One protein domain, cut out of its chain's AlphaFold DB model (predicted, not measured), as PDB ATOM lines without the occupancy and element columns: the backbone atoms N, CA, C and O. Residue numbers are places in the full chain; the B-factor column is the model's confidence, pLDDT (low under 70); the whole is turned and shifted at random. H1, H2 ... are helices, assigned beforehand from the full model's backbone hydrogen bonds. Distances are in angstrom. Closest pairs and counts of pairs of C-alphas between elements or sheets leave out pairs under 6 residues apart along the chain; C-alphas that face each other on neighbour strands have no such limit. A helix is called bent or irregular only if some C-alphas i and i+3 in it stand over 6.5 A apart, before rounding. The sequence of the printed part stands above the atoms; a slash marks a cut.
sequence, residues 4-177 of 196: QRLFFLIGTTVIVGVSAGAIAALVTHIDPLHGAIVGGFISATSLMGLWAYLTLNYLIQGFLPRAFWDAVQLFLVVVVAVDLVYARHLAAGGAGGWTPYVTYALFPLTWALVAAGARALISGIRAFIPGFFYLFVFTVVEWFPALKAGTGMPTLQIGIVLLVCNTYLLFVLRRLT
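This is residues 4 to 177 of the 196 residues of the protein "KinB signaling pathway activation protein" of Kyrpidia tusciae (strain DSM 2912 / NBRC 15312 / T2) (UniProt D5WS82). Four long helices, H3 to H6, make an up-and-down bundle, with H5 and H6 at the core of the whole. The longest helix, H2, crosses H5 and H6 at a steep tilt, and H1 packs on H6 and on H2, far from H3. The printed part has 174 residues with six named helices, H1 to H6 in that order, and no named strand; its class is all helix. It is compact, with a radius of gyration of the C-alphas of 16.4 A, and spans 44 by 39 by 25 A.

Begin with H1, residues 4 to 27; H2, residues 32 to 63, touches it with residues 32 to 47 alone, at a steep tilt of 47 degrees, closest at the C-alphas of Gly 21 and Gly 39, 4.2 A. Next comes H3, residues 66 to 91, with a kink of 30 degrees near residue 83; it is close to H2 but not clearly touching, the closest C-alphas being Ile 60 and Trp 69, 7.5 A. H4, residues 99 to 123, forms a hairpin with H3, closest at the C-alphas of Val 85 and Tyr 101, 5.0 A. H5, residues 125 to 149, forms a hairpin with H4, at the C-alphas of Ala 120 and Phe 128, 5.0 A. H5 is irregular, C-alphas 142 and 145 being 7.1 A apart. Last, H6, residues 153 to 177, forms a hairpin with H5, at the C-alphas of Ala 146 and Thr 155, 5.4 A. H6 also touches H1 at a shallow tilt of 27 degrees, opposite ways, with the closest C-alphas, Ala 20 and Val 161, 5.7 A apart. H1 is apart from H3, H4 and H5. Every O i to N i+4 pair is within hydrogen-bond range in H1; the counts are 27 of 28 in H2, 20 of 22 in H3, 20 of 21 in H4, 16 of 21 in H5 and 19 of 21 in H6.

Find C-alpha 4 at (72.333, 35.238, 14.940); from there H1 runs 34.7 A. H2 starts at C-alpha 32, (66.014, 32.105, -14.764), and runs 46.3 A. H3 measures 35.7 A, H4 35.3 A, H5 37.0 A and H6 36.3 A, ending at C-alpha 177, (84.087, 29.040, 14.181).

The two C-alphas farthest apart, Gln 4 and Ala 95, are 52.6 A apart. The printed part has no cut, and no link is long. Residues 62 to 68, of which 66 to 68 belong to H3, stand free. Mean pLDDT of the printed part is 91.1; residues 95 and 177 are under 70.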
ATOM      1  N   GLN A   4      72.082  34.211  15.960       85.25
ATOM      2  CA  GLN A   4      72.333  35.238  14.940       85.25
ATOM      3  C   GLN A   4      73.286  34.768  13.829       85.25
ATOM      4  O   GLN A   4      73.068  35.058  12.655       85.25
ATOM      5  N   ARG A   5      74.331  34.005  14.179       83.56
ATOM      6  CA  ARG A   5      75.278  33.448  13.197       83.56
ATOM      7  C   ARG A   5      74.628  32.352  12.357       83.56
ATOM      8  O   ARG A   5      74.967  32.220  11.187       83.56
ATOM      9  N   LEU A   6      73.696  31.601  12.946       83.12
ATOM     10  CA  LEU A   6      72.906  30.602  12.230       83.12
ATOM     11  C   LEU A   6      71.976  31.264  11.205       83.12
ATOM     12  O   LEU A   6      71.982  30.864  10.048       83.12
ATOM     13  N   PHE A   7      71.232  32.304  11.592       87.25
ATOM     14  CA  PHE A   7      70.381  33.031  10.646       87.25
ATOM     15  C   PHE A   7      71.185  33.681   9.520       87.25
ATOM     16  O   PHE A   7      70.782  33.600   8.363       87.25
ATOM     17  N   PHE A   8      72.349  34.257   9.837       89.38
ATOM     18  CA  PHE A   8      73.267  34.775   8.826       89.38
ATOM     19  C   PHE A   8      73.706  33.681   7.844       89.38
ATOM     20  O   PHE A   8      73.604  33.879   6.639       89.38
ATOM     21  N   LEU A   9      74.131  32.518   8.353       88.56
ATOM     22  CA  LEU A   9      74.537  31.370   7.539       88.56
ATOM     23  C   LEU A   9      73.425  30.919   6.585       88.56
ATOM     24  O   LEU A   9      73.676  30.713   5.400       88.56
ATOM     25  N   ILE A  10      72.206  30.760   7.101       90.44
ATOM     26  CA  ILE A  10      71.055  30.317   6.310       90.44
ATOM     27  C   ILE A  10      70.739  31.358   5.234       90.44
ATOM     28  O   ILE A  10      70.669  31.018   4.055       90.44
ATOM     29  N   GLY A  11      70.617  32.632   5.619       90.94
ATOM     30  CA  GLY A  11      70.257  33.710   4.701       90.94
ATOM     31  C   GLY A  11      71.253  33.875   3.555       90.94
ATOM     32  O   GLY A  11      70.851  33.950   2.395       90.94
ATOM     33  N   THR A  12      72.557  33.870   3.842       93.31
ATOM     34  CA  THR A  12      73.567  34.011   2.788       93.31
ATOM     35  C   THR A  12      73.646  32.787   1.885       93.31
ATOM     36  O   THR A  12      73.857  32.942   0.685       93.31
ATOM     37  N   THR A  13      73.429  31.584   2.419       93.00
ATOM     38  CA  THR A  13      73.422  30.353   1.613       93.00
ATOM     39  C   THR A  13      72.229  30.323   0.661       93.00
ATOM     40  O   THR A  13      72.396  29.967  -0.502       93.00
ATOM     41  N   VAL A  14      71.052  30.776   1.107       95.56
ATOM     42  CA  VAL A  14      69.872  30.924   0.238       95.56
ATOM     43  C   VAL A  14      70.146  31.915  -0.890       95.56
ATOM     44  O   VAL A  14      69.879  31.603  -2.045       95.56
ATOM     45  N   ILE A  15      70.749  33.072  -0.592       96.25
ATOM     46  CA  ILE A  15      71.115  34.062  -1.620       96.25
ATOM     47  C   ILE A  15      72.092  33.463  -2.641       96.25
ATOM     48  O   ILE A  15      71.915  33.653  -3.846       96.25
ATOM     49  N   VAL A  16      73.104  32.726  -2.173       96.62
ATOM     50  CA  VAL A  16      74.073  32.039  -3.039       96.62
ATOM     51  C   VAL A  16      73.373  31.007  -3.921       96.62
ATOM     52  O   VAL A  16      73.605  31.004  -5.126       96.62
ATOM     53  N   GLY A  17      72.488  30.183  -3.359       95.88
ATOM     54  CA  GLY A  17      71.748  29.171  -4.111       95.88
ATOM     55  C   GLY A  17      70.813  29.770  -5.155       95.88
ATOM     56  O   GLY A  17      70.859  29.360  -6.310       95.88
ATOM     57  N   VAL A  18      70.028  30.785  -4.787       96.69
ATOM     58  CA  VAL A  18      69.139  31.517  -5.707       96.69
ATOM     59  C   VAL A  18      69.937  32.126  -6.860       96.69
ATOM     60  O   VAL A  18      69.579  31.959  -8.025       96.69
ATOM     61  N   SER A  19      71.057  32.779  -6.543       96.56
ATOM     62  CA  SER A  19      71.919  33.426  -7.536       96.56
ATOM     63  C   SER A  19      72.578  32.401  -8.461       96.56
ATOM     64  O   SER A  19      72.528  32.543  -9.681       96.56
ATOM     65  N   ALA A  20      73.150  31.330  -7.904       95.50
ATOM     66  CA  ALA A  20      73.766  30.252  -8.673       95.50
ATOM     67  C   ALA A  20      72.744  29.530  -9.562       95.50
ATOM     68  O   ALA A  20      73.034  29.246 -10.721       95.50
ATOM     69  N   GLY A  21      71.539  29.274  -9.046       94.88
ATOM     70  CA  GLY A  21      70.450  28.642  -9.784       94.88
ATOM     71  C   GLY A  21      69.964  29.484 -10.960       94.88
ATOM     72  O   GLY A  21      69.810  28.951 -12.060       94.88
ATOM     73  N   ALA A  22      69.797  30.795 -10.758       95.06
ATOM     74  CA  ALA A  22      69.440  31.733 -11.820       95.06
ATOM     75  C   ALA A  22      70.525  31.800 -12.908       95.06
ATOM     76  O   ALA A  22      70.222  31.684 -14.093       95.06
ATOM     77  N   ILE A  23      71.798  31.925 -12.512       94.88
ATOM     78  CA  ILE A  23      72.932  31.973 -13.447       94.88
ATOM     79  C   ILE A  23      73.029  30.668 -14.244       94.88
ATOM     80  O   ILE A  23      73.176  30.694 -15.463       94.88
ATOM     81  N   ALA A  24      72.909  29.520 -13.579       91.62
ATOM     82  CA  ALA A  24      72.983  28.229 -14.247       91.62
ATOM     83  C   ALA A  24      71.794  28.001 -15.204       91.62
ATOM     84  O   ALA A  24      71.976  27.398 -16.263       91.62
ATOM     85  N   ALA A  25      70.605  28.529 -14.891       91.50
ATOM     86  CA  ALA A  25      69.465  28.527 -15.810       91.50
ATOM     87  C   ALA A  25      69.720  29.383 -17.059       91.50
ATOM     88  O   ALA A  25      69.453  28.922 -18.164       91.50
ATOM     89  N   LEU A  26      70.329  30.568 -16.914       91.12
ATOM     90  CA  LEU A  26      70.707  31.401 -18.065       91.12
ATOM     91  C   LEU A  26      71.674  30.675 -19.007       91.12
ATOM     92  O   LEU A  26      71.481  30.695 -20.219       91.12
ATOM     93  N   VAL A  27      72.682  29.994 -18.454       89.31
ATOM     94  CA  VAL A  27      73.669  29.222 -19.235       89.31
ATOM     95  C   VAL A  27      73.023  28.042 -19.966       89.31
ATOM     96  O   VAL A  27      73.471  27.656 -21.041       89.31
ATOM     97  N   THR A  28      71.969  27.466 -19.392       86.06
ATOM     98  CA  THR A  28      71.264  26.305 -19.955       86.06
ATOM     99  C   THR A  28      70.031  26.684 -20.776       86.06
ATOM    100  O   THR A  28      69.326  25.792 -21.245       86.06
ATOM    101  N   HIS A  29      69.788  27.983 -20.991       87.94
ATOM    102  CA  HIS A  29      68.611  28.517 -21.686       87.94
ATOM    103  C   HIS A  29      67.268  28.081 -21.070       87.94
ATOM    104  O   HIS A  29      66.259  27.958 -21.764       87.94
ATOM    105  N   ILE A  30      67.254  27.862 -19.755       86.12
ATOM    106  CA  ILE A  30      66.050  27.633 -18.950       86.12
ATOM    107  C   ILE A  30      65.604  28.980 -18.368       86.12
ATOM    108  O   ILE A  30      66.413  29.890 -18.187       86.12
ATOM    109  N   ASP A  31      64.314  29.118 -18.057       92.25
ATOM    110  CA  ASP A  31      63.798  30.309 -17.385       92.25
ATOM    111  C   ASP A  31      64.575  30.586 -16.073       92.25
ATOM    112  O   ASP A  31      64.593  29.736 -15.167       92.25
ATOM    113  N   PRO A  32      65.223  31.761 -15.939       92.44
ATOM    114  CA  PRO A  32      66.014  32.105 -14.764       92.44
ATOM    115  C   PRO A  32      65.194  32.135 -13.475       92.44
ATOM    116  O   PRO A  32      65.752  31.858 -12.412       92.44
ATOM    117  N   LEU A  33      63.887  32.418 -13.539       93.69
ATOM    118  CA  LEU A  33      63.027  32.387 -12.356       93.69
ATOM    119  C   LEU A  33      62.861  30.956 -11.830       93.69
ATOM    120  O   LEU A  33      63.011  30.714 -10.631       93.69
ATOM    121  N   HIS A  34      62.629  29.992 -12.721       91.88
ATOM    122  CA  HIS A  34      62.596  28.576 -12.356       91.88
ATOM    123  C   HIS A  34      63.943  28.123 -11.774       91.88
ATOM    124  O   HIS A  34      63.978  27.472 -10.728       91.88
ATOM    125  N   GLY A  35      65.058  28.527 -12.393       93.38
ATOM    126  CA  GLY A  35      66.404  28.260 -11.877       93.38
ATOM    127  C   GLY A  35      66.648  28.823 -10.479       93.38
ATOM    128  O   GLY A  35      67.197  28.132  -9.622       93.38
ATOM    129  N   ALA A  36      66.206  30.055 -10.228       94.81
ATOM    130  CA  ALA A  36      66.300  30.720  -8.932       94.81
ATOM    131  C   ALA A  36      65.543  29.956  -7.834       94.81
ATOM    132  O   ALA A  36      66.084  29.738  -6.748       94.81
ATOM    133  N   ILE A  37      64.318  29.507  -8.127       94.94
ATOM    134  CA  ILE A  37      63.493  28.729  -7.192       94.94
ATOM    135  C   ILE A  37      64.182  27.404  -6.860       94.94
ATOM    136  O   ILE A  37      64.375  27.092  -5.683       94.94
ATOM    137  N   VAL A  38      64.613  26.655  -7.883       93.69
ATOM    138  CA  VAL A  38      65.355  25.397  -7.697       93.69
ATOM    139  C   VAL A  38      66.605  25.642  -6.857       93.69
ATOM    140  O   VAL A  38      66.845  24.922  -5.891       93.69
ATOM    141  N   GLY A  39      67.367  26.693  -7.155       94.38
ATOM    142  CA  GLY A  39      68.563  27.044  -6.397       94.38
ATOM    143  C   GLY A  39      68.292  27.364  -4.926       94.38
ATOM    144  O   GLY A  39      69.060  26.952  -4.054       94.38
ATOM    145  N   GLY A  40      67.165  28.012  -4.625       95.25
ATOM    146  CA  GLY A  40      66.686  28.212  -3.258       95.25
ATOM    147  C   GLY A  40      66.435  26.891  -2.522       95.25
ATOM    148  O   GLY A  40      66.935  26.709  -1.413       95.25
ATOM    149  N   PHE A  41      65.746  25.929  -3.142       94.88
ATOM    150  CA  PHE A  41      65.531  24.601  -2.546       94.88
ATOM    151  C   PHE A  41      66.842  23.836  -2.338       94.88
ATOM    152  O   PHE A  41      67.083  23.303  -1.256       94.88
ATOM    153  N   ILE A  42      67.725  23.843  -3.339       95.50
ATOM    154  CA  ILE A  42      69.026  23.171  -3.267       95.50
ATOM    155  C   ILE A  42      69.912  23.760  -2.160       95.50
ATOM    156  O   ILE A  42      70.643  23.023  -1.494       95.50
ATOM    157  N   SER A  43      69.811  25.063  -1.894       95.12
ATOM    158  CA  SER A  43      70.513  25.691  -0.770       95.12
ATOM    159  C   SER A  43      70.069  25.134   0.590       95.12
ATOM    160  O   SER A  43      70.903  24.903   1.467       95.12
ATOM    161  N   ALA A  44      68.772  24.848   0.752       93.50
ATOM    162  CA  ALA A  44      68.231  24.241   1.962       93.50
ATOM    163  C   ALA A  44      68.702  22.788   2.113       93.50
ATOM    164  O   ALA A  44      69.105  22.392   3.206       93.50
ATOM    165  N   THR A  45      68.738  22.026   1.014       94.19
ATOM    166  CA  THR A  45      69.326  20.678   0.995       94.19
ATOM    167  C   THR A  45      70.789  20.716   1.436       94.19
ATOM    168  O   THR A  45      71.137  20.020   2.383       94.19
ATOM    169  N   SER A  46      71.587  21.628   0.868       95.31
ATOM    170  CA  SER A  46      73.014  21.806   1.197       95.31
ATOM    171  C   SER A  46      73.240  22.107   2.687       95.31
ATOM    172  O   SER A  46      74.189  21.621   3.308       95.31
ATOM    173  N   LEU A  47      72.350  22.900   3.303       94.75
ATOM    174  CA  LEU A  47      72.385  23.165   4.744       94.75
ATOM    175  C   LEU A  47      72.160  21.877   5.548       94.75
ATOM    176  O   LEU A  47      72.904  21.616   6.495       94.75
ATOM    177  N   MET A  48      71.167  21.065   5.174       94.88
ATOM    178  CA  MET A  48      70.907  19.777   5.826       94.88
ATOM    179  C   MET A  48      72.076  18.801   5.634       94.88
ATOM    180  O   MET A  48      72.480  18.152   6.601       94.88
ATOM    181  N   GLY A  49      72.678  18.752   4.441       93.25
ATOM    182  CA  GLY A  49      73.864  17.945   4.160       93.25
ATOM    183  C   GLY A  49      75.071  18.338   5.009       93.25
ATOM    184  O   GLY A  49      75.723  17.471   5.594       93.25
ATOM    185  N   LEU A  50      75.333  19.640   5.174       92.88
ATOM    186  CA  LEU A  50      76.387  20.120   6.074       92.88
ATOM    187  C   LEU A  50      76.140  19.678   7.519       92.88
ATOM    188  O   LEU A  50      77.056  19.196   8.184       92.88
ATOM    189  N   TRP A  51      74.913  19.833   8.019       91.56
ATOM    190  CA  TRP A  51      74.563  19.415   9.377       91.56
ATOM    191  C   TRP A  51      74.727  17.910   9.583       91.56
ATOM    192  O   TRP A  51      75.274  17.489  10.609       91.56
ATOM    193  N   ALA A  52      74.314  17.106   8.605       94.69
ATOM    194  CA  ALA A  52      74.515  15.665   8.623       94.69
ATOM    195  C   ALA A  52      76.011  15.316   8.681       94.69
ATOM    196  O   ALA A  52      76.420  14.524   9.531       94.69
ATOM    197  N   TYR A  53      76.845  15.966   7.861       94.56
ATOM    198  CA  TYR A  53      78.295  15.776   7.882       94.56
ATOM    199  C   TYR A  53      78.919  16.143   9.233       94.56
ATOM    200  O   TYR A  53      79.694  15.363   9.787       94.56
ATOM    201  N   LEU A  54      78.575  17.308   9.789       92.19
ATOM    202  CA  LEU A  54      79.110  17.750  11.078       92.19
ATOM    203  C   LEU A  54      78.729  16.793  12.205       92.19
ATOM    204  O   LEU A  54      79.574  16.472  13.038       92.19
ATOM    205  N   THR A  55      77.488  16.309  12.200       92.56
ATOM    206  CA  THR A  55      76.995  15.343  13.187       92.56
ATOM    207  C   THR A  55      77.739  14.018  13.062       92.56
ATOM    208  O   THR A  55      78.294  13.537  14.047       92.56
ATOM    209  N   LEU A  56      77.832  13.466  11.849       93.31
ATOM    210  CA  LEU A  56      78.560  12.226  11.577       93.31
ATOM    211  C   LEU A  56      80.023  12.334  12.018       93.31
ATOM    212  O   LEU A  56      80.530  11.478  12.740       93.31
ATOM    213  N   ASN A  57      80.693  13.410  11.609       91.94
ATOM    214  CA  ASN A  57      82.094  13.628  11.925       91.94
ATOM    215  C   ASN A  57      82.315  13.823  13.434       91.94
ATOM    216  O   ASN A  57      83.293  13.309  13.968       91.94
ATOM    217  N   TYR A  58      81.421  14.534  14.125       90.94
ATOM    218  CA  TYR A  58      81.493  14.706  15.577       90.94
ATOM    219  C   TYR A  58      81.332  13.376  16.318       90.94
ATOM    220  O   TYR A  58      82.145  13.061  17.184       90.94
ATOM    221  N   LEU A  59      80.330  12.575  15.940       94.25
ATOM    222  CA  LEU A  59      80.094  11.264  16.543       94.25
ATOM    223  C   LEU A  59      81.304  10.351  16.347       94.25
ATOM    224  O   LEU A  59      81.823   9.801  17.312       94.25
ATOM    225  N   ILE A  60      81.806  10.235  15.118       92.50
ATOM    226  CA  ILE A  60      82.899   9.310  14.802       92.50
ATOM    227  C   ILE A  60      84.208   9.707  15.486       92.50
ATOM    228  O   ILE A  60      84.893   8.837  16.020       92.50
ATOM    229  N   GLN A  61      84.541  10.998  15.535       88.75
ATOM    230  CA  GLN A  61      85.746  11.459  16.232       88.75
ATOM    231  C   GLN A  61      85.703  11.203  17.748       88.75
ATOM    232  O   GLN A  61      86.756  11.195  18.381       88.75
ATOM    233  N   GLY A  62      84.519  10.969  18.323       89.25
ATOM    234  CA  GLY A  62      84.366  10.552  19.716       89.25
ATOM    235  C   GLY A  62      84.717   9.083  19.983       89.25
ATOM    236  O   GLY A  62      85.036   8.747  21.119       89.25
ATOM    237  N   PHE A  63      84.689   8.217  18.961       92.12
ATOM    238  CA  PHE A  63      84.870   6.764  19.119       92.12
ATOM    239  C   PHE A  63      86.078   6.191  18.369       92.12
ATOM    240  O   PHE A  63      86.637   5.184  18.798       92.12
ATOM    241  N   LEU A  64      86.475   6.792  17.244       93.38
ATOM    242  CA  LEU A  64      87.500   6.254  16.350       93.38
ATOM    243  C   LEU A  64      88.726   7.171  16.268       93.38
ATOM    244  O   LEU A  64      88.596   8.399  16.271       93.38
ATOM    245  N   PRO A  65      89.938   6.597  16.132       93.56
ATOM    246  CA  PRO A  65      91.137   7.388  15.932       93.56
ATOM    247  C   PRO A  65      91.068   8.120  14.591       93.56
ATOM    248  O   PRO A  65      90.639   7.577  13.570       93.56
ATOM    249  N   ARG A  66      91.566   9.356  14.582       90.12
ATOM    250  CA  ARG A  66      91.504  10.241  13.415       90.12
ATOM    251  C   ARG A  66      92.067   9.616  12.138       90.12
ATOM    252  O   ARG A  66      91.443   9.732  11.096       90.12
ATOM    253  N   ALA A  67      93.212   8.937  12.225       92.62
ATOM    254  CA  ALA A  67      93.853   8.324  11.061       92.62
ATOM    255  C   ALA A  67      92.969   7.253  10.397       92.62
ATOM    256  O   ALA A  67      92.930   7.156   9.174       92.62
ATOM    257  N   PHE A  68      92.226   6.484  11.199       95.31
ATOM    258  CA  PHE A  68      91.278   5.503  10.679       95.31
ATOM    259  C   PHE A  68      90.095   6.192   9.997       95.31
ATOM    260  O   PHE A  68      89.708   5.809   8.899       95.31
ATOM    261  N   TRP A  69      89.557   7.248  10.611       95.12
ATOM    262  CA  TRP A  69      88.460   8.003  10.012       95.12
ATOM    263  C   TRP A  69      88.859   8.689   8.700       95.12
ATOM    264  O   TRP A  69      88.125   8.593   7.720       95.12
ATOM    265  N   ASP A  70      90.044   9.300   8.643       95.25
ATOM    266  CA  ASP A  70      90.589   9.897   7.419       95.25
ATOM    267  C   ASP A  70      90.732   8.833   6.304       95.25
ATOM    268  O   ASP A  70      90.404   9.096   5.145       95.25
ATOM    269  N   ALA A  71      91.139   7.603   6.645       96.19
ATOM    270  CA  ALA A  71      91.198   6.490   5.697       96.19
ATOM    271  C   ALA A  71      89.805   6.058   5.202       96.19
ATOM    272  O   ALA A  71      89.619   5.854   4.002       96.19
ATOM    273  N   VAL A  72      88.811   5.971   6.095       96.75
ATOM    274  CA  VAL A  72      87.418   5.661   5.726       96.75
ATOM    275  C   VAL A  72      86.852   6.730   4.790       96.75
ATOM    276  O   VAL A  72      86.212   6.392   3.798       96.75
ATOM    277  N   GLN A  73      87.118   8.009   5.051       97.25
ATOM    278  CA  GLN A  73      86.684   9.099   4.176       97.25
ATOM    279  C   GLN A  73      87.251   8.962   2.760       97.25
ATOM    280  O   GLN A  73      86.508   9.070   1.786       97.25
ATOM    281  N   LEU A  74      88.552   8.687   2.635       97.44
ATOM    282  CA  LEU A  74      89.185   8.475   1.332       97.44
ATOM    283  C   LEU A  74      88.653   7.222   0.630       97.44
ATOM    284  O   LEU A  74      88.396   7.259  -0.571       97.44
ATOM    285  N   PHE A  75      88.425   6.137   1.371       97.75
ATOM    286  CA  PHE A  75      87.793   4.936   0.831       97.75
ATOM    287  C   PHE A  75      86.396   5.239   0.270       97.75
ATOM    288  O   PHE A  75      86.094   4.868  -0.862       97.75
ATOM    289  N   LEU A  76      85.569   5.981   1.013       97.38
ATOM    290  CA  LEU A  76      84.237   6.383   0.560       97.38
ATOM    291  C   LEU A  76      84.283   7.292  -0.672       97.38
ATOM    292  O   LEU A  76      83.443   7.144  -1.553       97.38
ATOM    293  N   VAL A  77      85.272   8.186  -0.780       97.44
ATOM    294  CA  VAL A  77      85.489   8.969  -2.008       97.44
ATOM    295  C   VAL A  77      85.705   8.044  -3.205       97.44
ATOM    296  O   VAL A  77      85.069   8.237  -4.239       97.44
ATOM    297  N   VAL A  78      86.562   7.028  -3.074       96.50
ATOM    298  CA  VAL A  78      86.818   6.068  -4.160       96.50
ATOM    299  C   VAL A  78      85.548   5.294  -4.512       96.50
ATOM    300  O   VAL A  78      85.206   5.201  -5.688       96.50
ATOM    301  N   VAL A  79      84.816   4.793  -3.511       96.25
ATOM    302  CA  VAL A  79      83.552   4.069  -3.722       96.25
ATOM    303  C   VAL A  79      82.546   4.926  -4.489       96.25
ATOM    304  O   VAL A  79      81.992   4.470  -5.484       96.25
ATOM    305  N   VAL A  80      82.352   6.182  -4.081       95.69
ATOM    306  CA  VAL A  80      81.410   7.106  -4.732       95.69
ATOM    307  C   VAL A  80      81.867   7.489  -6.140       95.69
ATOM    308  O   VAL A  80      81.044   7.594  -7.048       95.69
ATOM    309  N   ALA A  81      83.173   7.663  -6.361       94.56
ATOM    310  CA  ALA A  81      83.711   7.941  -7.690       94.56
ATOM    311  C   ALA A  81      83.487   6.763  -8.652       94.56
ATOM    312  O   ALA A  81      83.115   6.975  -9.806       94.56
ATOM    313  N   VAL A  82      83.672   5.529  -8.174       92.25
ATOM    314  CA  VAL A  82      83.383   4.317  -8.951       92.25
ATOM    315  C   VAL A  82      81.882   4.176  -9.197       92.25
ATOM    316  O   VAL A  82      81.495   3.892 -10.329       92.25
ATOM    317  N   ASP A  83      81.034   4.419  -8.193       91.75
ATOM    318  CA  ASP A  83      79.570   4.358  -8.314       91.75
ATOM    319  C   ASP A  83      79.038   5.301  -9.407       91.75
ATOM    320  O   ASP A  83      78.307   4.876 -10.307       91.75
ATOM    321  N   LEU A  84      79.506   6.555  -9.409       90.69
ATOM    322  CA  LEU A  84      79.153   7.564 -10.410       90.69
ATOM    323  C   LEU A  84      79.424   7.120 -11.851       90.69
ATOM    324  O   LEU A  84      78.711   7.543 -12.758       90.69
ATOM    325  N   VAL A  85      80.437   6.283 -12.077       90.12
ATOM    326  CA  VAL A  85      80.766   5.783 -13.416       90.12
ATOM    327  C   VAL A  85      80.078   4.445 -13.671       90.12
ATOM    328  O   VAL A  85      79.265   4.317 -14.585       90.12
ATOM    329  N   TYR A  86      80.400   3.443 -12.858       87.12
ATOM    330  CA  TYR A  86      80.076   2.045 -13.117       87.12
ATOM    331  C   TYR A  86      78.595   1.736 -12.891       87.12
ATOM    332  O   TYR A  86      77.941   1.182 -13.778       87.12
ATOM    333  N   ALA A  87      78.039   2.135 -11.742       82.62
ATOM    334  CA  ALA A  87      76.646   1.840 -11.416       82.62
ATOM    335  C   ALA A  87      75.689   2.574 -12.365       82.62
ATOM    336  O   ALA A  87      74.701   1.997 -12.816       82.62
ATOM    337  N   ARG A  88      76.016   3.817 -12.750       79.12
ATOM    338  CA  ARG A  88      75.236   4.569 -13.749       79.12
ATOM    339  C   ARG A  88      75.309   3.961 -15.140       79.12
ATOM    340  O   ARG A  88      74.277   3.874 -15.800       79.12
ATOM    341  N   HIS A  89      76.495   3.551 -15.587       84.38
ATOM    342  CA  HIS A  89      76.648   2.913 -16.892       84.38
ATOM    343  C   HIS A  89      75.821   1.620 -16.974       84.38
ATOM    344  O   HIS A  89      75.105   1.397 -17.949       84.38
ATOM    345  N   LEU A  90      75.840   0.806 -15.913       83.81
ATOM    346  CA  LEU A  90      74.996  -0.387 -15.799       83.81
ATOM    347  C   LEU A  90      73.501  -0.054 -15.771       83.81
ATOM    348  O   LEU A  90      72.726  -0.683 -16.487       83.81
ATOM    349  N   ALA A  91      73.088   0.947 -14.988       77.31
ATOM    350  CA  ALA A  91      71.690   1.374 -14.901       77.31
ATOM    351  C   ALA A  91      71.141   1.903 -16.237       77.31
ATOM    352  O   ALA A  91      69.943   1.813 -16.489       77.31
ATOM    353  N   ALA A  92      72.014   2.415 -17.108       76.19
ATOM    354  CA  ALA A  92      71.680   2.825 -18.468       76.19
ATOM    355  C   ALA A  92      71.672   1.663 -19.486       76.19
ATOM    356  O   ALA A  92      71.590   1.899 -20.688       76.19
ATOM    357  N   GLY A  93      71.760   0.410 -19.026       77.94
ATOM    358  CA  GLY A  93      71.718  -0.786 -19.871       77.94
ATOM    359  C   GLY A  93      73.074  -1.216 -20.432       77.94
ATOM    360  O   GLY A  93      73.124  -2.115 -21.264       77.94
ATOM    361  N   GLY A  94      74.174  -0.586 -20.003       71.88
ATOM    362  CA  GLY A  94      75.536  -0.952 -20.404       71.88
ATOM    363  C   GLY A  94      75.861  -0.743 -21.888       71.88
ATOM    364  O   GLY A  94      76.943  -1.126 -22.331       71.88
ATOM    365  N   ALA A  95      74.938  -0.151 -22.649       62.47
ATOM    366  CA  ALA A  95      75.063   0.108 -24.072       62.47
ATOM    367  C   ALA A  95      75.299   1.608 -24.298       62.47
ATOM    368  O   ALA A  95      74.409   2.428 -24.083       62.47
ATOM    369  N   GLY A  96      76.510   1.977 -24.719       70.25
ATOM    370  CA  GLY A  96      76.883   3.366 -24.992       70.25
ATOM    371  C   GLY A  96      78.339   3.679 -24.655       70.25
ATOM    372  O   GLY A  96      79.089   2.839 -24.163       70.25
ATOM    373  N   GLY A  97      78.760   4.909 -24.949       77.31
ATOM    374  CA  GLY A  97      80.079   5.406 -24.556       77.31
ATOM    375  C   GLY A  97      80.139   5.740 -23.063       77.31
ATOM    376  O   GLY A  97      79.163   6.206 -22.479       77.31
ATOM    377  N   TRP A  98      81.307   5.561 -22.448       83.19
ATOM    378  CA  TRP A  98      81.520   5.822 -21.016       83.19
ATOM    379  C   TRP A  98      81.657   7.320 -20.700       83.19
ATOM    380  O   TRP A  98      81.504   7.744 -19.554       83.19
ATOM    381  N   THR A  99      81.919   8.126 -21.729       81.94
ATOM    382  CA  THR A  99      82.223   9.559 -21.666       81.94
ATOM    383  C   THR A  99      81.274  10.381 -20.787       81.94
ATOM    384  O   THR A  99      81.780  11.066 -19.901       81.94
ATOM    385  N   PRO A 100      79.932  10.340 -20.942       79.25
ATOM    386  CA  PRO A 100      79.047  11.156 -20.112       79.25
ATOM    387  C   PRO A 100      79.181  10.823 -18.621       79.25
ATOM    388  O   PRO A 100      79.254  11.734 -17.801       79.25
ATOM    389  N   TYR A 101      79.284   9.543 -18.259       84.06
ATOM    390  CA  TYR A 101      79.403   9.102 -16.863       84.06
ATOM    391  C   TYR A 101      80.738   9.514 -16.244       84.06
ATOM    392  O   TYR A 101      80.779   9.991 -15.112       84.06
ATOM    393  N   VAL A 102      81.820   9.411 -17.018       87.56
ATOM    394  CA  VAL A 102      83.140   9.898 -16.604       87.56
ATOM    395  C   VAL A 102      83.112  11.411 -16.382       87.56
ATOM    396  O   VAL A 102      83.656  11.878 -15.386       87.56
ATOM    397  N   THR A 103      82.418  12.184 -17.223       85.50
ATOM    398  CA  THR A 103      82.250  13.633 -17.014       85.50
ATOM    399  C   THR A 103      81.493  13.939 -15.720       85.50
ATOM    400  O   THR A 103      81.939  14.784 -14.944       85.50
ATOM    401  N   TYR A 104      80.391  13.228 -15.445       86.25
ATOM    402  CA  TYR A 104      79.624  13.371 -14.198       86.25
ATOM    403  C   TYR A 104      80.446  13.034 -12.945       86.25
ATOM    404  O   TYR A 104      80.169  13.591 -11.885       86.25
ATOM    405  N   ALA A 105      81.459  12.170 -13.058       90.56
ATOM    406  CA  ALA A 105      82.375  11.856 -11.967       90.56
ATOM    407  C   ALA A 105      83.527  12.866 -11.842       90.56
ATOM    408  O   ALA A 105      83.800  13.372 -10.753       90.56
ATOM    409  N   LEU A 106      84.195  13.193 -12.951       92.25
ATOM    410  CA  LEU A 106      85.379  14.055 -12.956       92.25
ATOM    411  C   LEU A 106      85.055  15.508 -12.618       92.25
ATOM    412  O   LEU A 106      85.843  16.159 -11.936       92.25
ATOM    413  N   PHE A 107      83.909  16.022 -13.063       92.25
ATOM    414  CA  PHE A 107      83.506  17.402 -12.792       92.25
ATOM    415  C   PHE A 107      83.442  17.728 -11.281       92.25
ATOM    416  O   PHE A 107      84.196  18.598 -10.837       92.25
ATOM    417  N   PRO A 108      82.636  17.033 -10.453       94.69
ATOM    418  CA  PRO A 108      82.605  17.296  -9.015       94.69
ATOM    419  C   PRO A 108      83.909  16.895  -8.316       94.69
ATOM    420  O   PRO A 108      84.302  17.550  -7.353       94.69
ATOM    421  N   LEU A 109      84.611  15.860  -8.798       96.69
ATOM    422  CA  LEU A 109      85.873  15.406  -8.207       96.69
ATOM    423  C   LEU A 109      86.970  16.470  -8.327       96.69
ATOM    424  O   LEU A 109      87.620  16.814  -7.340       96.69
ATOM    425  N   THR A 110      87.160  17.017  -9.529       96.94
ATOM    426  CA  THR A 110      88.157  18.066  -9.789       96.94
ATOM    427  C   THR A 110      87.824  19.347  -9.034       96.94
ATOM    428  O   THR A 110      88.707  19.928  -8.402       96.94
ATOM    429  N   TRP A 111      86.549  19.747  -9.003       97.44
ATOM    430  CA  TRP A 111      86.103  20.887  -8.205       97.44
ATOM    431  C   TRP A 111      86.398  20.694  -6.713       97.44
ATOM    432  O   TRP A 111      86.986  21.571  -6.073       97.44
ATOM    433  N   ALA A 112      86.035  19.535  -6.156       97.31
ATOM    434  CA  ALA A 112      86.255  19.219  -4.752       97.31
ATOM    435  C   ALA A 112      87.748  19.218  -4.394       97.31
ATOM    436  O   ALA A 112      88.110  19.754  -3.348       97.31
ATOM    437  N   LEU A 113      88.622  18.689  -5.263       97.31
ATOM    438  CA  LEU A 113      90.077  18.729  -5.069       97.31
ATOM    439  C   LEU A 113      90.597  20.166  -4.967       97.31
ATOM    440  O   LEU A 113      91.320  20.495  -4.024       97.31
ATOM    441  N   VAL A 114      90.205  21.034  -5.905       97.31
ATOM    442  CA  VAL A 114      90.648  22.435  -5.937       97.31
ATOM    443  C   VAL A 114      90.133  23.196  -4.715       97.31
ATOM    444  O   VAL A 114      90.910  23.840  -4.009       97.31
ATOM    445  N   ALA A 115      88.836  23.101  -4.421       96.56
ATOM    446  CA  ALA A 115      88.219  23.828  -3.319       96.56
ATOM    447  C   ALA A 115      88.705  23.336  -1.943       96.56
ATOM    448  O   ALA A 115      88.984  24.151  -1.058       96.56
ATOM    449  N   ALA A 116      88.878  22.022  -1.757       95.69
ATOM    450  CA  ALA A 116      89.456  21.464  -0.535       95.69
ATOM    451  C   ALA A 116      90.947  21.804  -0.396       95.69
ATOM    452  O   ALA A 116      91.409  22.091   0.710       95.69
ATOM    453  N   GLY A 117      91.694  21.843  -1.502       95.69
ATOM    454  CA  GLY A 117      93.079  22.311  -1.537       95.69
ATOM    455  C   GLY A 117      93.190  23.771  -1.098       95.69
ATOM    456  O   GLY A 117      93.914  24.085  -0.153       95.69
ATOM    457  N   ALA A 118      92.383  24.655  -1.687       95.06
ATOM    458  CA  ALA A 118      92.299  26.057  -1.282       95.06
ATOM    459  C   ALA A 118      91.916  26.202   0.200       95.06
ATOM    460  O   ALA A 118      92.474  27.025   0.930       95.06
ATOM    461  N   ARG A 119      91.012  25.350   0.695       90.75
ATOM    462  CA  ARG A 119      90.663  25.304   2.117       90.75
ATOM    463  C   ARG A 119      91.841  24.884   3.003       90.75
ATOM    464  O   ARG A 119      92.017  25.462   4.081       90.75
ATOM    465  N   ALA A 120      92.624  23.903   2.569       92.81
ATOM    466  CA  ALA A 120      93.790  23.401   3.286       92.81
ATOM    467  C   ALA A 120      94.905  24.452   3.380       92.81
ATOM    468  O   ALA A 120      95.513  24.587   4.439       92.81
ATOM    469  N   LEU A 121      95.096  25.272   2.341       91.31
ATOM    470  CA  LEU A 121      96.022  26.413   2.382       91.31
ATOM    471  C   LEU A 121      95.657  27.416   3.488       91.31
ATOM    472  O   LEU A 121      96.528  28.001   4.121       91.31
ATOM    473  N   ILE A 122      94.361  27.587   3.758       88.12
ATOM    474  CA  ILE A 122      93.856  28.565   4.730       88.12
ATOM    475  C   ILE A 122      93.766  27.983   6.158       88.12
ATOM    476  O   ILE A 122      93.832  28.722   7.143       88.12
ATOM    477  N   SER A 123      93.546  26.673   6.303       86.44
ATOM    478  CA  SER A 123      93.211  26.029   7.595       86.44
ATOM    479  C   SER A 123      94.212  24.964   8.046       86.44
ATOM    480  O   SER A 123      94.018  24.349   9.092       86.44
ATOM    481  N   GLY A 124      95.265  24.740   7.260       90.25
ATOM    482  CA  GLY A 124      96.240  23.674   7.445       90.25
ATOM    483  C   GLY A 124      95.874  22.394   6.689       90.25
ATOM    484  O   GLY A 124      94.702  22.081   6.462       90.25
ATOM    485  N   ILE A 125      96.901  21.608   6.353       89.50
ATOM    486  CA  ILE A 125      96.791  20.378   5.546       89.50
ATOM    487  C   ILE A 125      95.812  19.350   6.131       89.50
ATOM    488  O   ILE A 125      95.118  18.643   5.408       89.50
ATOM    489  N   ARG A 126      95.670  19.337   7.460       89.19
ATOM    490  CA  ARG A 126      94.743  18.474   8.204       89.19
ATOM    491  C   ARG A 126      93.261  18.731   7.897       89.19
ATOM    492  O   ARG A 126      92.426  17.915   8.273       89.19
ATOM    493  N   ALA A 127      92.925  19.858   7.268       90.25
ATOM    494  CA  ALA A 127      91.567  20.180   6.835       90.25
ATOM    495  C   ALA A 127      91.249  19.693   5.410       90.25
ATOM    496  O   ALA A 127      90.096  19.793   4.996       90.25
ATOM    497  N   PHE A 128      92.241  19.174   4.672       95.25
ATOM    498  CA  PHE A 128      92.066  18.729   3.290       95.25
ATOM    499  C   PHE A 128      91.115  17.535   3.188       95.25
ATOM    500  O   PHE A 128      90.072  17.662   2.560       95.25
ATOM    501  N   ILE A 129      91.444  16.413   3.841       95.62
ATOM    502  CA  ILE A 129      90.674  15.159   3.731       95.62
ATOM    503  C   ILE A 129      89.202  15.369   4.130       95.62
ATOM    504  O   ILE A 129      88.335  15.081   3.304       95.62
ATOM    505  N   PRO A 130      88.890  15.993   5.287       94.31
ATOM    506  CA  PRO A 130      87.501  16.215   5.683       94.31
ATOM    507  C   PRO A 130      86.761  17.182   4.745       94.31
ATOM    508  O   PRO A 130      85.579  16.997   4.461       94.31
ATOM    509  N   GLY A 131      87.453  18.205   4.228       95.31
ATOM    510  CA  GLY A 131      86.881  19.138   3.257       95.31
ATOM    511  C   GLY A 131      86.604  18.485   1.903       95.31
ATOM    512  O   GLY A 131      85.547  18.710   1.323       95.31
ATOM    513  N   PHE A 132      87.526  17.655   1.421       97.75
ATOM    514  CA  PHE A 132      87.404  16.944   0.155       97.75
ATOM    515  C   PHE A 132      86.288  15.901   0.203       97.75
ATOM    516  O   PHE A 132      85.442  15.864  -0.687       97.75
ATOM    517  N   PHE A 133      86.234  15.120   1.283       97.31
ATOM    518  CA  PHE A 133      85.170  14.156   1.524       97.31
ATOM    519  C   PHE A 133      83.791  14.821   1.549       97.31
ATOM    520  O   PHE A 133      82.897  14.376   0.834       97.31
ATOM    521  N   TYR A 134      83.619  15.913   2.298       96.88
ATOM    522  CA  TYR A 134      82.354  16.653   2.307       96.88
ATOM    523  C   TYR A 134      81.995  17.184   0.910       96.88
ATOM    524  O   TYR A 134      80.902  16.930   0.413       96.88
ATOM    525  N   LEU A 135      82.921  17.867   0.230       97.44
ATOM    526  CA  LEU A 135      82.622  18.457  -1.076       97.44
ATOM    527  C   LEU A 135      82.332  17.434  -2.166       97.44
ATOM    528  O   LEU A 135      81.569  17.751  -3.073       97.44
ATOM    529  N   PHE A 136      82.929  16.248  -2.108       97.69
ATOM    530  CA  PHE A 136      82.686  15.217  -3.105       97.69
ATOM    531  C   PHE A 136      81.544  14.287  -2.690       97.69
ATOM    532  O   PHE A 136      80.501  14.270  -3.335       97.69
ATOM    533  N   VAL A 137      81.698  13.546  -1.590       97.31
ATOM    534  CA  VAL A 137      80.760  12.481  -1.201       97.31
ATOM    535  C   VAL A 137      79.388  13.038  -0.841       97.31
ATOM    536  O   VAL A 137      78.393  12.562  -1.383       97.31
ATOM    537  N   PHE A 138      79.310  14.055   0.025       96.19
ATOM    538  CA  PHE A 138      78.005  14.605   0.419       96.19
ATOM    539  C   PHE A 138      77.305  15.263  -0.767       96.19
ATOM    540  O   PHE A 138      76.142  14.961  -1.009       96.19
ATOM    541  N   THR A 139      78.029  16.047  -1.570       96.69
ATOM    542  CA  THR A 139      77.464  16.641  -2.788       96.69
ATOM    543  C   THR A 139      76.893  15.587  -3.732       96.69
ATOM    544  O   THR A 139      75.803  15.771  -4.261       96.69
ATOM    545  N   VAL A 140      77.592  14.471  -3.954       95.44
ATOM    546  CA  VAL A 140      77.109  13.414  -4.854       95.44
ATOM    547  C   VAL A 140      75.891  12.698  -4.273       95.44
ATOM    548  O   VAL A 140      74.943  12.427  -5.007       95.44
ATOM    549  N   VAL A 141      75.874  12.442  -2.964       95.44
ATOM    550  CA  VAL A 141      74.710  11.864  -2.274       95.44
ATOM    551  C   VAL A 141      73.497  12.794  -2.368       95.44
ATOM    552  O   VAL A 141      72.393  12.334  -2.649       95.44
ATOM    553  N   GLU A 142      73.684  14.101  -2.203       95.38
ATOM    554  CA  GLU A 142      72.621  15.098  -2.375       95.38
ATOM    555  C   GLU A 142      72.178  15.229  -3.831       95.38
ATOM    556  O   GLU A 142      71.010  15.486  -4.115       95.38
ATOM    557  N   TRP A 143      73.102  15.023  -4.767       94.62
ATOM    558  CA  TRP A 143      72.818  15.051  -6.191       94.62
ATOM    559  C   TRP A 143      72.124  13.774  -6.681       94.62
ATOM    560  O   TRP A 143      71.487  13.785  -7.738       94.62
ATOM    561  N   PHE A 144      72.190  12.689  -5.905       91.50
ATOM    562  CA  PHE A 144      71.663  11.369  -6.248       91.50
ATOM    563  C   PHE A 144      70.214  11.371  -6.778       91.50
ATOM    564  O   PHE A 144      69.966  10.705  -7.787       91.50
ATOM    565  N   PRO A 145      69.246  12.122  -6.213       90.31
ATOM    566  CA  PRO A 145      67.883  12.161  -6.746       90.31
ATOM    567  C   PRO A 145      67.808  12.708  -8.179       90.31
ATOM    568  O   PRO A 145      67.143  12.118  -9.029       90.31
ATOM    569  N   ALA A 146      68.531  13.791  -8.480       90.25
ATOM    570  CA  ALA A 146      68.581  14.364  -9.829       90.25
ATOM    571  C   ALA A 146      69.344  13.450 -10.794       90.25
ATOM    572  O   ALA A 146      68.946  13.232 -11.937       90.25
ATOM    573  N   LEU A 147      70.421  12.856 -10.293       88.94
ATOM    574  CA  LEU A 147      71.183  11.816 -10.956       88.94
ATOM    575  C   LEU A 147      70.296  10.601 -11.305       88.94
ATOM    576  O   LEU A 147      70.495   9.998 -12.356       88.94
ATOM    577  N   LYS A 148      69.310  10.235 -10.488       87.12
ATOM    578  CA  LYS A 148      68.368   9.145 -10.789       87.12
ATOM    579  C   LYS A 148      67.291   9.550 -11.799       87.12
ATOM    580  O   LYS A 148      66.833   8.703 -12.558       87.12
ATOM    581  N   ALA A 149      66.905  10.825 -11.826       85.88
ATOM    582  CA  ALA A 149      65.912  11.346 -12.766       85.88
ATOM    583  C   ALA A 149      66.389  11.314 -14.231       85.88
ATOM    584  O   ALA A 149      65.563  11.258 -15.138       85.88
ATOM    585  N   GLY A 150      67.705  11.318 -14.471       81.88
ATOM    586  CA  GLY A 150      68.277  11.096 -15.798       81.88
ATOM    587  C   GLY A 150      69.630  11.768 -16.009       81.88
ATOM    588  O   GLY A 150      70.282  12.251 -15.077       81.88
ATOM    589  N   THR A 151      70.054  11.800 -17.269       74.31
ATOM    590  CA  THR A 151      71.272  12.477 -17.732       74.31
ATOM    591  C   THR A 151      70.892  13.615 -18.668       74.31
ATOM    592  O   THR A 151      70.210  13.395 -19.665       74.31
ATOM    593  N   GLY A 152      71.323  14.835 -18.356       84.25
ATOM    594  CA  GLY A 152      71.042  16.017 -19.164       84.25
ATOM    595  C   GLY A 152      71.433  17.316 -18.465       84.25
ATOM    596  O   GLY A 152      72.004  17.305 -17.369       84.25
ATOM    597  N   MET A 153      71.098  18.437 -19.107       84.94
ATOM    598  CA  MET A 153      71.367  19.781 -18.587       84.94
ATOM    599  C   MET A 153      70.695  20.067 -17.234       84.94
ATOM    600  O   MET A 153      71.393  20.581 -16.364       84.94
ATOM    601  N   PRO A 154      69.427  19.681 -16.972       86.88
ATOM    602  CA  PRO A 154      68.810  19.916 -15.662       86.88
ATOM    603  C   PRO A 154      69.540  19.190 -14.524       86.88
ATOM    604  O   PRO A 154      69.759  19.753 -13.452       86.88
ATOM    605  N   THR A 155      69.993  17.954 -14.771       89.75
ATOM    606  CA  THR A 155      70.806  17.200 -13.810       89.75
ATOM    607  C   THR A 155      72.115  17.932 -13.530       89.75
ATOM    608  O   THR A 155      72.455  18.136 -12.367       89.75
ATOM    609  N   LEU A 156      72.834  18.373 -14.571       88.88
ATOM    610  CA  LEU A 156      74.077  19.144 -14.418       88.88
ATOM    611  C   LEU A 156      73.863  20.464 -13.679       88.88
ATOM    612  O   LEU A 156      74.658  20.795 -12.805       88.88
ATOM    613  N   GLN A 157      72.780  21.182 -13.974       89.88
ATOM    614  CA  GLN A 157      72.431  22.430 -13.306       89.88
ATOM    615  C   GLN A 157      72.310  22.232 -11.793       89.88
ATOM    616  O   GLN A 157      72.922  22.976 -11.029       89.88
ATOM    617  N   ILE A 158      71.587  21.196 -11.353       93.38
ATOM    618  CA  ILE A 158      71.454  20.875  -9.925       93.38
ATOM    619  C   ILE A 158      72.823  20.566  -9.305       93.38
ATOM    620  O   ILE A 158      73.139  21.089  -8.236       93.38
ATOM    621  N   GLY A 159      73.661  19.779  -9.987       93.62
ATOM    622  CA  GLY A 159      75.010  19.449  -9.517       93.62
ATOM    623  C   GLY A 159      75.913  20.678  -9.368       93.62
ATOM    624  O   GLY A 159      76.615  20.812  -8.367       93.62
ATOM    625  N   ILE A 160      75.859  21.613 -10.322       93.69
ATOM    626  CA  ILE A 160      76.604  22.881 -10.269       93.69
ATOM    627  C   ILE A 160      76.159  23.710  -9.062       93.69
ATOM    628  O   ILE A 160      76.999  24.187  -8.299       93.69
ATOM    629  N   VAL A 161      74.848  23.864  -8.860       95.31
ATOM    630  CA  VAL A 161      74.324  24.650  -7.736       95.31
ATOM    631  C   VAL A 161      74.699  24.013  -6.397       95.31
ATOM    632  O   VAL A 161      75.130  24.735  -5.498       95.31
ATOM    633  N   LEU A 162      74.612  22.682  -6.274       96.62
ATOM    634  CA  LEU A 162      75.059  21.949  -5.084       96.62
ATOM    635  C   LEU A 162      76.543  22.195  -4.794       96.62
ATOM    636  O   LEU A 162      76.892  22.550  -3.671       96.62
ATOM    637  N   LEU A 163      77.420  22.083  -5.799       96.44
ATOM    638  CA  LEU A 163      78.853  22.341  -5.623       96.44
ATOM    639  C   LEU A 163      79.118  23.769  -5.150       96.44
ATOM    640  O   LEU A 163      79.916  23.965  -4.231       96.44
ATOM    641  N   VAL A 164      78.447  24.764  -5.734       96.94
ATOM    642  CA  VAL A 164      78.591  26.170  -5.328       96.94
ATOM    643  C   VAL A 164      78.129  26.367  -3.882       96.94
ATOM    644  O   VAL A 164      78.862  26.956  -3.083       96.94
ATOM    645  N   CYS A 165      76.960  25.835  -3.519       96.75
ATOM    646  CA  CYS A 165      76.408  25.950  -2.169       96.75
ATOM    647  C   CYS A 165      77.284  25.239  -1.129       96.75
ATOM    648  O   CYS A 165      77.698  25.860  -0.150       96.75
ATOM    649  N   ASN A 166      77.647  23.974  -1.355       97.25
ATOM    650  CA  ASN A 166      78.490  23.202  -0.439       97.25
ATOM    651  C   ASN A 166      79.897  23.795  -0.316       97.25
ATOM    652  O   ASN A 166      80.461  23.849   0.780       97.25
ATOM    653  N   THR A 167      80.453  24.332  -1.404       96.94
ATOM    654  CA  THR A 167      81.723  25.071  -1.348       96.94
ATOM    655  C   THR A 167      81.579  26.316  -0.486       96.94
ATOM    656  O   THR A 167      82.376  26.524   0.429       96.94
ATOM    657  N   TYR A 168      80.540  27.122  -0.701       96.00
ATOM    658  CA  TYR A 168      80.281  28.292   0.131       96.00
ATOM    659  C   TYR A 168      80.182  27.922   1.620       96.00
ATOM    660  O   TYR A 168      80.863  28.527   2.456       96.00
ATOM    661  N   LEU A 169      79.411  26.881   1.942       94.62
ATOM    662  CA  LEU A 169      79.226  26.374   3.299       94.62
ATOM    663  C   LEU A 169      80.540  25.919   3.943       94.62
ATOM    664  O   LEU A 169      80.846  26.332   5.067       94.62
ATOM    665  N   LEU A 170      81.368  25.153   3.221       93.88
ATOM    666  CA  LEU A 170      82.693  24.747   3.690       93.88
ATOM    667  C   LEU A 170      83.527  25.973   4.089       93.88
ATOM    668  O   LEU A 170      84.133  26.008   5.169       93.88
ATOM    669  N   PHE A 171      83.555  26.998   3.236       91.94
ATOM    670  CA  PHE A 171      84.362  28.192   3.465       91.94
ATOM    671  C   PHE A 171      83.833  29.042   4.619       91.94
ATOM    672  O   PHE A 171      84.614  29.414   5.505       91.94
ATOM    673  N   VAL A 172      82.527  29.300   4.653       89.31
ATOM    674  CA  VAL A 172      81.917  30.191   5.641       89.31
ATOM    675  C   VAL A 172      81.936  29.593   7.050       89.31
ATOM    676  O   VAL A 172      82.137  30.338   8.009       89.31
ATOM    677  N   LEU A 173      81.863  28.260   7.192       82.75
ATOM    678  CA  LEU A 173      81.885  27.598   8.501       82.75
ATOM    679  C   LEU A 173      83.128  27.983   9.319       82.75
ATOM    680  O   LEU A 173      83.007  28.331  10.490       82.75
ATOM    681  N   ARG A 174      84.314  28.047   8.692       77.31
ATOM    682  CA  ARG A 174      85.544  28.501   9.374       77.31
ATOM    683  C   ARG A 174      85.438  29.925   9.877       77.31
ATOM    684  O   ARG A 174      85.957  30.219  10.945       77.31
ATOM    685  N   ARG A 175      84.824  30.826   9.103       74.38
ATOM    686  CA  ARG A 175      84.672  32.225   9.526       74.38
ATOM    687  C   ARG A 175      83.815  32.312  10.785       74.38
ATOM    688  O   ARG A 175      84.090  33.131  11.651       74.38
ATOM    689  N   LEU A 176      82.809  31.448  10.898       73.56
ATOM    690  CA  LEU A 176      81.904  31.419  12.042       73.56
ATOM    691  C   LEU A 176      82.497  30.719  13.270       73.56
ATOM    692  O   LEU A 176      82.093  31.055  14.385       73.56
ATOM    693  N   THR A 177      83.430  29.782  13.088       69.81
ATOM    694  CA  THR A 177      84.087  29.040  14.181       69.81
ATOM    695  C   THR A 177      85.448  29.603  14.584       69.81
ATOM    696  O   THR A 177      85.968  29.227  15.630       69.81
TER     697      THR A 177